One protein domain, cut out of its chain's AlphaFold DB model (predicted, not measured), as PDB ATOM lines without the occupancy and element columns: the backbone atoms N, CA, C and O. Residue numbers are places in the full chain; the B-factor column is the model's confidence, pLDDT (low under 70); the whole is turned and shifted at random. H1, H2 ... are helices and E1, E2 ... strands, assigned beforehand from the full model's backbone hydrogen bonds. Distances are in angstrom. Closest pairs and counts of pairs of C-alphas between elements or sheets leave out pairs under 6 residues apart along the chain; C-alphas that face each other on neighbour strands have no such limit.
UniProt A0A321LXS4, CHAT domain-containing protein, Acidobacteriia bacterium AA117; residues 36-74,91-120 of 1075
ATOM      1  N   LEU A  36     -31.789  11.794 -41.161       90.88
ATOM      2  CA  LEU A  36     -31.111  11.312 -39.964       90.88
ATOM      3  C   LEU A  36     -31.797  10.031 -39.490       90.88
ATOM      4  O   LEU A  36     -32.953  10.055 -39.072       90.88
ATOM      5  N   HIS A  37     -31.084   8.916 -39.571       91.56
ATOM      6  CA  HIS A  37     -31.540   7.635 -39.053       91.56
ATOM      7  C   HIS A  37     -31.193   7.502 -37.574       91.56
ATOM      8  O   HIS A  37     -30.325   8.194 -37.042       91.56
ATOM      9  N   LYS A  38     -31.849   6.549 -36.916       90.88
ATOM     10  CA  LYS A  38     -31.583   6.209 -35.522       90.88
ATOM     11  C   LYS A  38     -30.161   5.663 -35.333       90.88
ATOM     12  O   LYS A  38     -29.678   4.867 -36.147       90.88
ATOM     13  N   GLY A  39     -29.542   6.031 -34.215       90.94
ATOM     14  CA  GLY A  39     -28.231   5.543 -33.803       90.94
ATOM     15  C   GLY A  39     -27.049   6.335 -34.348       90.94
ATOM     16  O   GLY A  39     -27.181   7.307 -35.090       90.94
ATOM     17  N   LEU A  40     -25.862   5.860 -33.991       93.88
ATOM     18  CA  LEU A  40     -24.580   6.444 -34.362       93.88
ATOM     19  C   LEU A  40     -23.752   5.450 -35.166       93.88
ATOM     20  O   LEU A  40     -23.771   4.264 -34.871       93.88
ATOM     21  N   ILE A  41     -23.002   5.911 -36.159       93.94
ATOM     22  CA  ILE A  41     -22.102   5.065 -36.945       93.94
ATOM     23  C   ILE A  41     -20.681   5.226 -36.423       93.94
ATOM     24  O   ILE A  41     -20.194   6.348 -36.308       93.94
ATOM     25  N   ILE A  42     -19.993   4.112 -36.167       93.25
ATOM     26  CA  ILE A  42     -18.555   4.125 -35.894       93.25
ATOM     27  C   ILE A  42     -17.825   4.588 -37.153       93.25
ATOM     28  O   ILE A  42     -17.782   3.875 -38.157       93.25
ATOM     29  N   GLU A  43     -17.230   5.772 -37.095       89.94
ATOM     30  CA  GLU A  43     -16.454   6.332 -38.196       89.94
ATOM     31  C   GLU A  43     -14.974   5.970 -38.075       89.94
ATOM     32  O   GLU A  43     -14.349   5.552 -39.052       89.94
ATOM     33  N   HIS A  44     -14.435   6.039 -36.856       87.00
ATOM     34  CA  HIS A  44     -13.071   5.617 -36.557       87.00
ATOM     35  C   HIS A  44     -13.006   4.790 -35.268       87.00
ATOM     36  O   HIS A  44     -13.733   5.032 -34.303       87.00
ATOM     37  N   LEU A  45     -12.091   3.818 -35.262       83.69
ATOM     38  CA  LEU A  45     -11.689   3.061 -34.080       83.69
ATOM     39  C   LEU A  45     -10.209   3.292 -33.824       83.69
ATOM     40  O   LEU A  45      -9.396   3.233 -34.747       83.69
ATOM     41  N   THR A  46      -9.864   3.551 -32.569       76.00
ATOM     42  CA  THR A  46      -8.467   3.637 -32.150       76.00
ATOM     43  C   THR A  46      -7.934   2.233 -31.867       76.00
ATOM     44  O   THR A  46      -8.511   1.500 -31.063       76.00
ATOM     45  N   SER A  47      -6.831   1.857 -32.517       71.25
ATOM     46  CA  SER A  47      -6.226   0.536 -32.336       71.25
ATOM     47  C   SER A  47      -5.781   0.300 -30.891       71.25
ATOM     48  O   SER A  47      -5.270   1.205 -30.236       71.25
ATOM     49  N   HIS A  48      -5.944  -0.934 -30.418       68.12
ATOM     50  CA  HIS A  48      -5.626  -1.429 -29.074       68.12
ATOM     51  C   HIS A  48      -6.550  -0.964 -27.931       68.12
ATOM     52  O   HIS A  48      -6.302  -1.327 -26.775       68.12
ATOM     53  N   PHE A  49      -7.639  -0.249 -28.228       74.19
ATOM     54  CA  PHE A  49      -8.657   0.147 -27.243       74.19
ATOM     55  C   PHE A  49      -9.800  -0.879 -27.125       74.19
ATOM     56  O   PHE A  49      -9.912  -1.820 -27.917       74.19
ATOM     57  N   ASP A  50     -10.644  -0.716 -26.103       79.31
ATOM     58  CA  ASP A  50     -11.671  -1.690 -25.713       79.31
ATOM     59  C   ASP A  50     -12.677  -2.015 -26.817       79.31
ATOM     60  O   ASP A  50     -13.056  -3.176 -26.966       79.31
ATOM     61  N   ALA A  51     -13.080  -1.036 -27.629       85.88
ATOM     62  CA  ALA A  51     -14.023  -1.272 -28.718       85.88
ATOM     63  C   ALA A  51     -13.469  -2.219 -29.790       85.88
ATOM     64  O   ALA A  51     -14.170  -3.133 -30.234       85.88
ATOM     65  N   GLU A  52     -12.200  -2.050 -30.174       85.31
ATOM     66  CA  GLU A  52     -11.546  -2.942 -31.135       85.31
ATOM     67  C   GLU A  52     -11.390  -4.350 -30.541       85.31
ATOM     68  O   GLU A  52     -11.739  -5.338 -31.190       85.31
ATOM     69  N   LYS A  53     -10.971  -4.453 -29.270       83.44
ATOM     70  CA  LYS A  53     -10.874  -5.735 -28.544       83.44
ATOM     71  C   LYS A  53     -12.229  -6.434 -28.402       83.44
ATOM     72  O   LYS A  53     -12.298  -7.659 -28.476       83.44
ATOM     73  N   ALA A  54     -13.309  -5.671 -28.241       87.50
ATOM     74  CA  ALA A  54     -14.681  -6.173 -28.212       87.50
ATOM     75  C   ALA A  54     -15.194  -6.597 -29.605       87.50
ATOM     76  O   ALA A  54     -16.299  -7.135 -29.726       87.50
ATOM     77  N   GLY A  55     -14.407  -6.388 -30.666       90.50
ATOM     78  CA  GLY A  55     -14.725  -6.791 -32.031       90.50
ATOM     79  C   GLY A  55     -15.715  -5.865 -32.739       90.50
ATOM     80  O   GLY A  55     -16.426  -6.333 -33.641       90.50
ATOM     81  N   MET A  56     -15.796  -4.597 -32.320       94.44
ATOM     82  CA  MET A  56     -16.446  -3.529 -33.085       94.44
ATOM     83  C   MET A  56     -15.655  -3.223 -34.362       94.44
ATOM     84  O   MET A  56     -14.446  -3.448 -34.431       94.44
ATOM     85  N   LYS A  57     -16.340  -2.714 -35.385       94.06
ATOM     86  CA  LYS A  57     -15.775  -2.362 -36.691       94.06
ATOM     87  C   LYS A  57     -16.250  -0.982 -37.132       94.06
ATOM     88  O   LYS A  57     -17.350  -0.548 -36.799       94.06
ATOM     89  N   VAL A  58     -15.430  -0.315 -37.944       93.31
ATOM     90  CA  VAL A  58     -15.855   0.890 -38.673       93.31
ATOM     91  C   VAL A  58     -17.084   0.549 -39.521       93.31
ATOM     92  O   VAL A  58     -17.097  -0.464 -40.221       93.31
ATOM     93  N   GLY A  59     -18.116   1.384 -39.435       91.75
ATOM     94  CA  GLY A  59     -19.417   1.180 -40.071       91.75
ATOM     95  C   GLY A  59     -20.477   0.502 -39.194       91.75
ATOM     96  O   GLY A  59     -21.637   0.473 -39.599       91.75
ATOM     97  N   ASP A  60     -20.129  -0.011 -38.008       95.75
ATOM     98  CA  ASP A  60     -21.126  -0.535 -37.067       95.75
ATOM     99  C   ASP A  60     -22.055   0.594 -36.573       95.75
ATOM    100  O   ASP A  60     -21.606   1.711 -36.309       95.75
ATOM    101  N   VAL A  61     -23.353   0.297 -36.442       95.94
ATOM    102  CA  VAL A  61     -24.377   1.234 -35.947       95.94
ATOM    103  C   VAL A  61     -24.643   0.961 -34.472       95.94
ATOM    104  O   VAL A  61     -24.983  -0.161 -34.116       95.94
ATOM    105  N   LEU A  62     -24.551   1.971 -33.618       95.38
ATOM    106  CA  LEU A  62     -24.765   1.913 -32.173       95.38
ATOM    107  C   LEU A  62     -26.135   2.510 -31.858       95.38
ATOM    108  O   LEU A  62     -26.407   3.641 -32.251       95.38
ATOM    109  N   LEU A  63     -27.014   1.752 -31.202       94.12
ATOM    110  CA  LEU A  63     -28.422   2.134 -31.039       94.12
ATOM    111  C   LEU A  63     -28.796   2.385 -29.585       94.12
ATOM    112  O   LEU A  63     -29.440   3.382 -29.277       94.12
ATOM    113  N   TYR A  64     -28.414   1.469 -28.701       93.25
ATOM    114  CA  TYR A  64     -28.804   1.517 -27.301       93.25
ATOM    115  C   TYR A  64     -27.637   1.137 -26.415       93.25
ATOM    116  O   TYR A  64     -26.735   0.402 -26.821       93.25
ATOM    117  N   TRP A  65     -27.696   1.606 -25.183       90.50
ATOM    118  CA  TRP A  65     -26.752   1.246 -24.154       90.50
ATOM    119  C   TRP A  65     -27.480   0.683 -22.937       90.50
ATOM    120  O   TRP A  65     -28.638   1.004 -22.670       90.50
ATOM    121  N   THR A  66     -26.814  -0.203 -22.207       86.00
ATOM    122  CA  THR A  66     -27.292  -0.736 -20.930       86.00
ATOM    123  C   THR A  66     -26.102  -0.961 -20.007       86.00
ATOM    124  O   THR A  66     -25.087  -1.517 -20.431       86.00
ATOM    125  N   ARG A  67     -26.202  -0.535 -18.749       78.44
ATOM    126  CA  ARG A  67     -25.168  -0.745 -17.726       78.44
ATOM    127  C   ARG A  67     -25.841  -0.838 -16.354       78.44
ATOM    128  O   ARG A  67     -26.397   0.138 -15.864       78.44
ATOM    129  N   GLY A  68     -25.810  -2.020 -15.737       74.94
ATOM    130  CA  GLY A  68     -26.615  -2.291 -14.540       74.94
ATOM    131  C   GLY A  68     -28.115  -2.238 -14.859       74.94
ATOM    132  O   GLY A  68     -28.556  -2.886 -15.806       74.94
ATOM    133  N   GLU A  69     -28.877  -1.464 -14.083       72.25
ATOM    134  CA  GLU A  69     -30.312  -1.230 -14.319       72.25
ATOM    135  C   GLU A  69     -30.591  -0.061 -15.283       72.25
ATOM    136  O   GLU A  69     -31.703   0.053 -15.805       72.25
ATOM    137  N   ASP A  70     -29.586   0.772 -15.576       72.56
ATOM    138  CA  ASP A  70     -29.750   1.907 -16.482       72.56
ATOM    139  C   ASP A  70     -29.647   1.470 -17.940       72.56
ATOM    140  O   ASP A  70     -28.803   0.651 -18.324       72.56
ATOM    141  N   LYS A  71     -30.486   2.074 -18.778       85.50
ATOM    142  CA  LYS A  71     -30.467   1.906 -20.228       85.50
ATOM    143  C   LYS A  71     -30.937   3.177 -20.914       85.50
ATOM    144  O   LYS A  71     -31.779   3.897 -20.381       85.50
ATOM    145  N   GLY A  72     -30.450   3.407 -22.122       85.50
ATOM    146  CA  GLY A  72     -30.845   4.561 -22.916       85.50
ATOM    147  C   GLY A  72     -30.560   4.375 -24.396       85.50
ATOM    148  O   GLY A  72     -29.964   3.387 -24.829       85.50
ATOM    149  N   GLU A  73     -31.035   5.331 -25.181       89.38
ATOM    150  CA  GLU A  73     -30.760   5.425 -26.609       89.38
ATOM    151  C   GLU A  73     -29.466   6.209 -26.853       89.38
ATOM    152  O   GLU A  73     -29.144   7.128 -26.106       89.38
ATOM    153  N   LEU A  74     -28.725   5.825 -27.892       88.69
ATOM    154  CA  LEU A  74     -27.597   6.581 -28.434       88.69
ATOM    155  C   LEU A  74     -28.106   7.426 -29.608       88.69
ATOM    156  O   LEU A  74     -28.062   6.984 -30.757       88.69
ATOM    157  N   GLY A  91     -20.592  -1.145 -13.442       60.38
ATOM    158  CA  GLY A  91     -20.133  -2.348 -14.192       60.38
ATOM    159  C   GLY A  91     -19.910  -2.148 -15.707       60.38
ATOM    160  O   GLY A  91     -19.774  -1.014 -16.145       60.38
ATOM    161  N   ARG A  92     -19.812  -3.232 -16.508       74.06
ATOM    162  CA  ARG A  92     -19.501  -3.179 -17.967       74.06
ATOM    163  C   ARG A  92     -20.626  -2.524 -18.778       74.06
ATOM    164  O   ARG A  92     -21.791  -2.860 -18.573       74.06
ATOM    165  N   LEU A  93     -20.286  -1.676 -19.756       83.94
ATOM    166  CA  LEU A  93     -21.263  -1.139 -20.712       83.94
ATOM    167  C   LEU A  93     -21.593  -2.181 -21.762       83.94
ATOM    168  O   LEU A  93     -20.706  -2.642 -22.476       83.94
ATOM    169  N   ARG A  94     -22.874  -2.489 -21.907       90.06
ATOM    170  CA  ARG A  94     -23.388  -3.172 -23.082       90.06
ATOM    171  C   ARG A  94     -23.851  -2.126 -24.087       90.06
ATOM    172  O   ARG A  94     -24.726  -1.328 -23.769       90.06
ATOM    173  N   ILE A  95     -23.293  -2.151 -25.292       92.25
ATOM    174  CA  ILE A  95     -23.825  -1.406 -26.436       92.25
ATOM    175  C   ILE A  95     -24.525  -2.397 -27.356       92.25
ATOM    176  O   ILE A  95     -23.923  -3.379 -27.783       92.25
ATOM    177  N   ASP A  96     -25.792  -2.139 -27.654       95.00
ATOM    178  CA  ASP A  96     -26.580  -2.883 -28.627       95.00
ATOM    179  C   ASP A  96     -26.665  -2.095 -29.936       95.00
ATOM    180  O   ASP A  96     -26.936  -0.891 -29.952       95.00
ATOM    181  N   GLY A  97     -26.453  -2.784 -31.052       95.56
ATOM    182  CA  GLY A  97     -26.408  -2.152 -32.360       95.56
ATOM    183  C   GLY A  97     -26.449  -3.134 -33.525       95.56
ATOM    184  O   GLY A  97     -26.943  -4.255 -33.395       95.56
ATOM    185  N   ILE A  98     -25.969  -2.697 -34.687       95.06
ATOM    186  CA  ILE A  98     -25.991  -3.445 -35.946       95.06
ATOM    187  C   ILE A  98     -24.569  -3.532 -36.501       95.06
ATOM    188  O   ILE A  98     -23.907  -2.515 -36.677       95.06
ATOM    189  N   SER A  99     -24.125  -4.747 -36.824       94.06
ATOM    190  CA  SER A  99     -22.834  -5.029 -37.459       94.06
ATOM    191  C   SER A  99     -23.050  -5.927 -38.669       94.06
ATOM    192  O   SER A  99     -23.652  -6.996 -38.547       94.06
ATOM    193  N   GLY A 100     -22.629  -5.485 -39.858       87.62
ATOM    194  CA  GLY A 100     -22.848  -6.232 -41.105       87.62
ATOM    195  C   GLY A 100     -24.323  -6.587 -41.368       87.62
ATOM    196  O   GLY A 100     -24.616  -7.679 -41.846       87.62
ATOM    197  N   GLY A 101     -25.255  -5.710 -40.979       87.88
ATOM    198  CA  GLY A 101     -26.702  -5.914 -41.140       87.88
ATOM    199  C   GLY A 101     -27.369  -6.820 -40.095       87.88
ATOM    200  O   GLY A 101     -28.577  -7.034 -40.166       87.88
ATOM    201  N   ARG A 102     -26.630  -7.343 -39.106       92.38
ATOM    202  CA  ARG A 102     -27.181  -8.177 -38.021       92.38
ATOM    203  C   ARG A 102     -27.106  -7.460 -36.680       92.38
ATOM    204  O   ARG A 102     -26.139  -6.750 -36.413       92.38
ATOM    205  N   LYS A 103     -28.105  -7.680 -35.818       94.62
ATOM    206  CA  LYS A 103     -28.077  -7.185 -34.435       94.62
ATOM    207  C   LYS A 103     -26.887  -7.790 -33.690       94.62
ATOM    208  O   LYS A 103     -26.651  -8.995 -33.784       94.62
ATOM    209  N   ARG A 104     -26.159  -6.961 -32.950       95.75
ATOM    210  CA  ARG A 104     -24.984  -7.357 -32.175       95.75
ATOM    211  C   ARG A 104     -24.927  -6.582 -30.864       95.75
ATOM    212  O   ARG A 104     -25.399  -5.451 -30.793       95.75
ATOM    213  N   SER A 105     -24.334  -7.209 -29.856       95.25
ATOM    214  CA  SER A 105     -24.082  -6.612 -28.549       95.25
ATOM    215  C   SER A 105     -22.589  -6.649 -28.266       95.25
ATOM    216  O   SER A 105     -21.949  -7.687 -28.454       95.25
ATOM    217  N   TRP A 106     -22.045  -5.533 -27.799       93.69
ATOM    218  CA  TRP A 106     -20.647  -5.396 -27.407       93.69
ATOM    219  C   TRP A 106     -20.555  -5.032 -25.936       93.69
ATOM    220  O   TRP A 106     -21.395  -4.290 -25.435       93.69
ATOM    221  N   TYR A 107     -19.528  -5.540 -25.262       88.81
ATOM    222  CA  TYR A 107     -19.285  -5.280 -23.849       88.81
ATOM    223  C   TYR A 107     -17.966  -4.532 -23.700       88.81
ATOM    224  O   TYR A 107     -16.917  -5.077 -24.038       88.81
ATOM    225  N   LEU A 108     -18.039  -3.300 -23.208       83.44
ATOM    226  CA  LEU A 108     -16.900  -2.406 -23.025       83.44
ATOM    227  C   LEU A 108     -16.562  -2.288 -21.530       83.44
ATOM    228  O   LEU A 108     -17.456  -2.383 -20.676       83.44
ATOM    229  N   GLY A 109     -15.270  -2.152 -21.222       68.75
ATOM    230  CA  GLY A 109     -14.758  -1.983 -19.865       68.75
ATOM    231  C   GLY A 109     -15.025  -0.590 -19.289       68.75
ATOM    232  O   GLY A 109     -15.790   0.196 -19.846       68.75
ATOM    233  N   SER A 110     -14.406  -0.310 -18.140       56.66
ATOM    234  CA  SER A 110     -14.428   0.996 -17.455       56.66
ATOM    235  C   SER A 110     -13.356   1.970 -17.958       56.66
ATOM    236  O   SER A 110     -13.155   3.018 -17.350       56.66
ATOM    237  N   ASP A 111     -12.635   1.592 -19.012       57.16
ATOM    238  CA  ASP A 111     -11.519   2.350 -19.566       57.16
ATOM    239  C   ASP A 111     -11.974   3.162 -20.792       57.16
ATOM    240  O   ASP A 111     -13.134   3.147 -21.205       57.16
ATOM    241  N   VAL A 112     -11.041   3.861 -21.440       63.62
ATOM    242  CA  VAL A 112     -11.307   4.579 -22.693       63.62
ATOM    243  C   VAL A 112     -11.735   3.586 -23.788       63.62
ATOM    244  O   VAL A 112     -11.007   2.652 -24.112       63.62
ATOM    245  N   TRP A 113     -12.901   3.787 -24.415       77.81
ATOM    246  CA  TRP A 113     -13.412   2.831 -25.416       77.81
ATOM    247  C   TRP A 113     -12.779   2.949 -26.808       77.81
ATOM    248  O   TRP A 113     -12.813   1.987 -27.569       77.81
ATOM    249  N   GLY A 114     -12.200   4.103 -27.158       79.44
ATOM    250  CA  GLY A 114     -11.584   4.329 -28.476       79.44
ATOM    251  C   GLY A 114     -12.581   4.401 -29.644       79.44
ATOM    252  O   GLY A 114     -12.225   4.052 -30.769       79.44
ATOM    253  N   ILE A 115     -13.825   4.824 -29.382       85.81
ATOM    254  CA  ILE A 115     -14.902   4.957 -30.377       85.81
ATOM    255  C   ILE A 115     -15.022   6.419 -30.810       85.81
ATOM    256  O   ILE A 115     -15.189   7.294 -29.963       85.81
ATOM    257  N   TRP A 116     -15.010   6.665 -32.121       84.75
ATOM    258  CA  TRP A 116     -15.325   7.964 -32.719       84.75
ATOM    259  C   TRP A 116     -16.592   7.834 -33.571       84.75
ATOM    260  O   TRP A 116     -16.520   7.362 -34.713       84.75
ATOM    261  N   PRO A 117     -17.764   8.167 -33.005       90.31
ATOM    262  CA  PRO A 117     -19.027   8.031 -33.706       90.31
ATOM    263  C   PRO A 117     -19.390   9.297 -34.491       90.31
ATOM    264  O   PRO A 117     -19.188  10.418 -34.022       90.31
ATOM    265  N   ARG A 118     -20.047   9.108 -35.636       92.06
ATOM    266  CA  ARG A 118     -20.800  10.153 -36.337       92.06
ATOM    267  C   ARG A 118     -22.304   9.867 -36.283       92.06
ATOM    268  O   ARG A 118     -22.696   8.702 -36.162       92.06
ATOM    269  N   PRO A 119     -23.170  10.875 -36.436       93.12
ATOM    270  CA  PRO A 119     -24.596  10.647 -36.606       93.12
ATOM    271  C   PRO A 119     -24.895   9.768 -37.824       93.12
ATOM    272  O   PRO A 119     -24.205   9.832 -38.851       93.12
ATOM    273  N   ASN A 120     -25.947   8.959 -37.730       93.12
ATOM    274  CA  ASN A 120     -26.392   8.083 -38.810       93.12
ATOM    275  C   ASN A 120     -27.205   8.852 -39.873       93.12
ATOM    276  O   ASN A 120     -28.351   8.522 -40.158       93.12
TER     277      ASN A 120
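Overview. This is residues 36 to 74 and 91 to 120 of the 1075 residues of the protein "CHAT domain-containing protein" of Acidobacteriia bacterium AA117 (UniProt A0A321LXS4). One strongly twisted sheet of six strands divides into two parts: E2, E3, E4 and E5 make the wider part, and the pair E1 and E6 branches away from the first residues of E2. The short helix H1 sits in the gap between the end of E5 and the place where E1 ends and E6 begins. The printed part has 69 residues, with one named helix and six named strands in the order E1, H1, E2, E3, E4, E5, E6; the neighbour strands are antiparallel and the class is mostly strand. The whole is compact, with a radius of gyration of the C-alphas of 11.2 A and spans of 30 by 29 by 19 A.

Along the chain. Begin in the sheet with E2, residues 61 to 67, which runs 18.3 A from C-alpha 61 at (-24.377, 1.234, -35.947). After it comes E3, residues 70 to 73. Look next at E4, residues 93 to 99, 17.3 A long, and E5, residues 102 to 108, 19.1 A long. Find C-alpha 36 at (-31.111, 11.312, -39.964); there E1, residues 36 to 45, begins, bends by 75 degrees at residue 39 and spans 21.9 A. E6, residues 115 to 120, is 14.6 A long and ends at C-alpha 120, (-26.392, 8.083, -38.810). H1 is residues 50 to 53.

Arrangement. Start at E2, the strand with three neighbours. E1, beside residues 61 to 63, and E3, beside residues 63 to 67, lie on one side of it, and E4 lies on the other side. With E4, look at N 66 and O 94, 2.8 A apart and within hydrogen-bond range. E2 and E3 form a hairpin, with N 65 and O 72 at 2.9 A. E4 and E5 form another, with N 95 and O 106 at 2.9 A. E1 and E2 are antiparallel neighbours, with N 62 and O 40 within hydrogen-bond range at 2.7 A; E6 lies on the other side of E1, with N 41 and O 118 at 2.8 A. E3, E5 and E6 are edge strands; E5 and E6 are apart. H1 is on the sheet but only grazes it; its closest C-alphas with E5 are those of Asp 50 and Leu 108, 5.9 A apart. H1 is too short for an O i to N i+4 pair; its one O i to N i+3 pair is within range.

Size, cuts and confidence. The C-alphas farthest apart are those of Leu 36 and Gly 91, 31.2 A. Residues 75 to 90 are not printed, and C-alphas 74 and 91 are 18.4 A apart across this cut. Of the links that are printed whole, none is long. Mean pLDDT of the printed part is 85.8; residues 48, 91 and 109 to 112 are under 70.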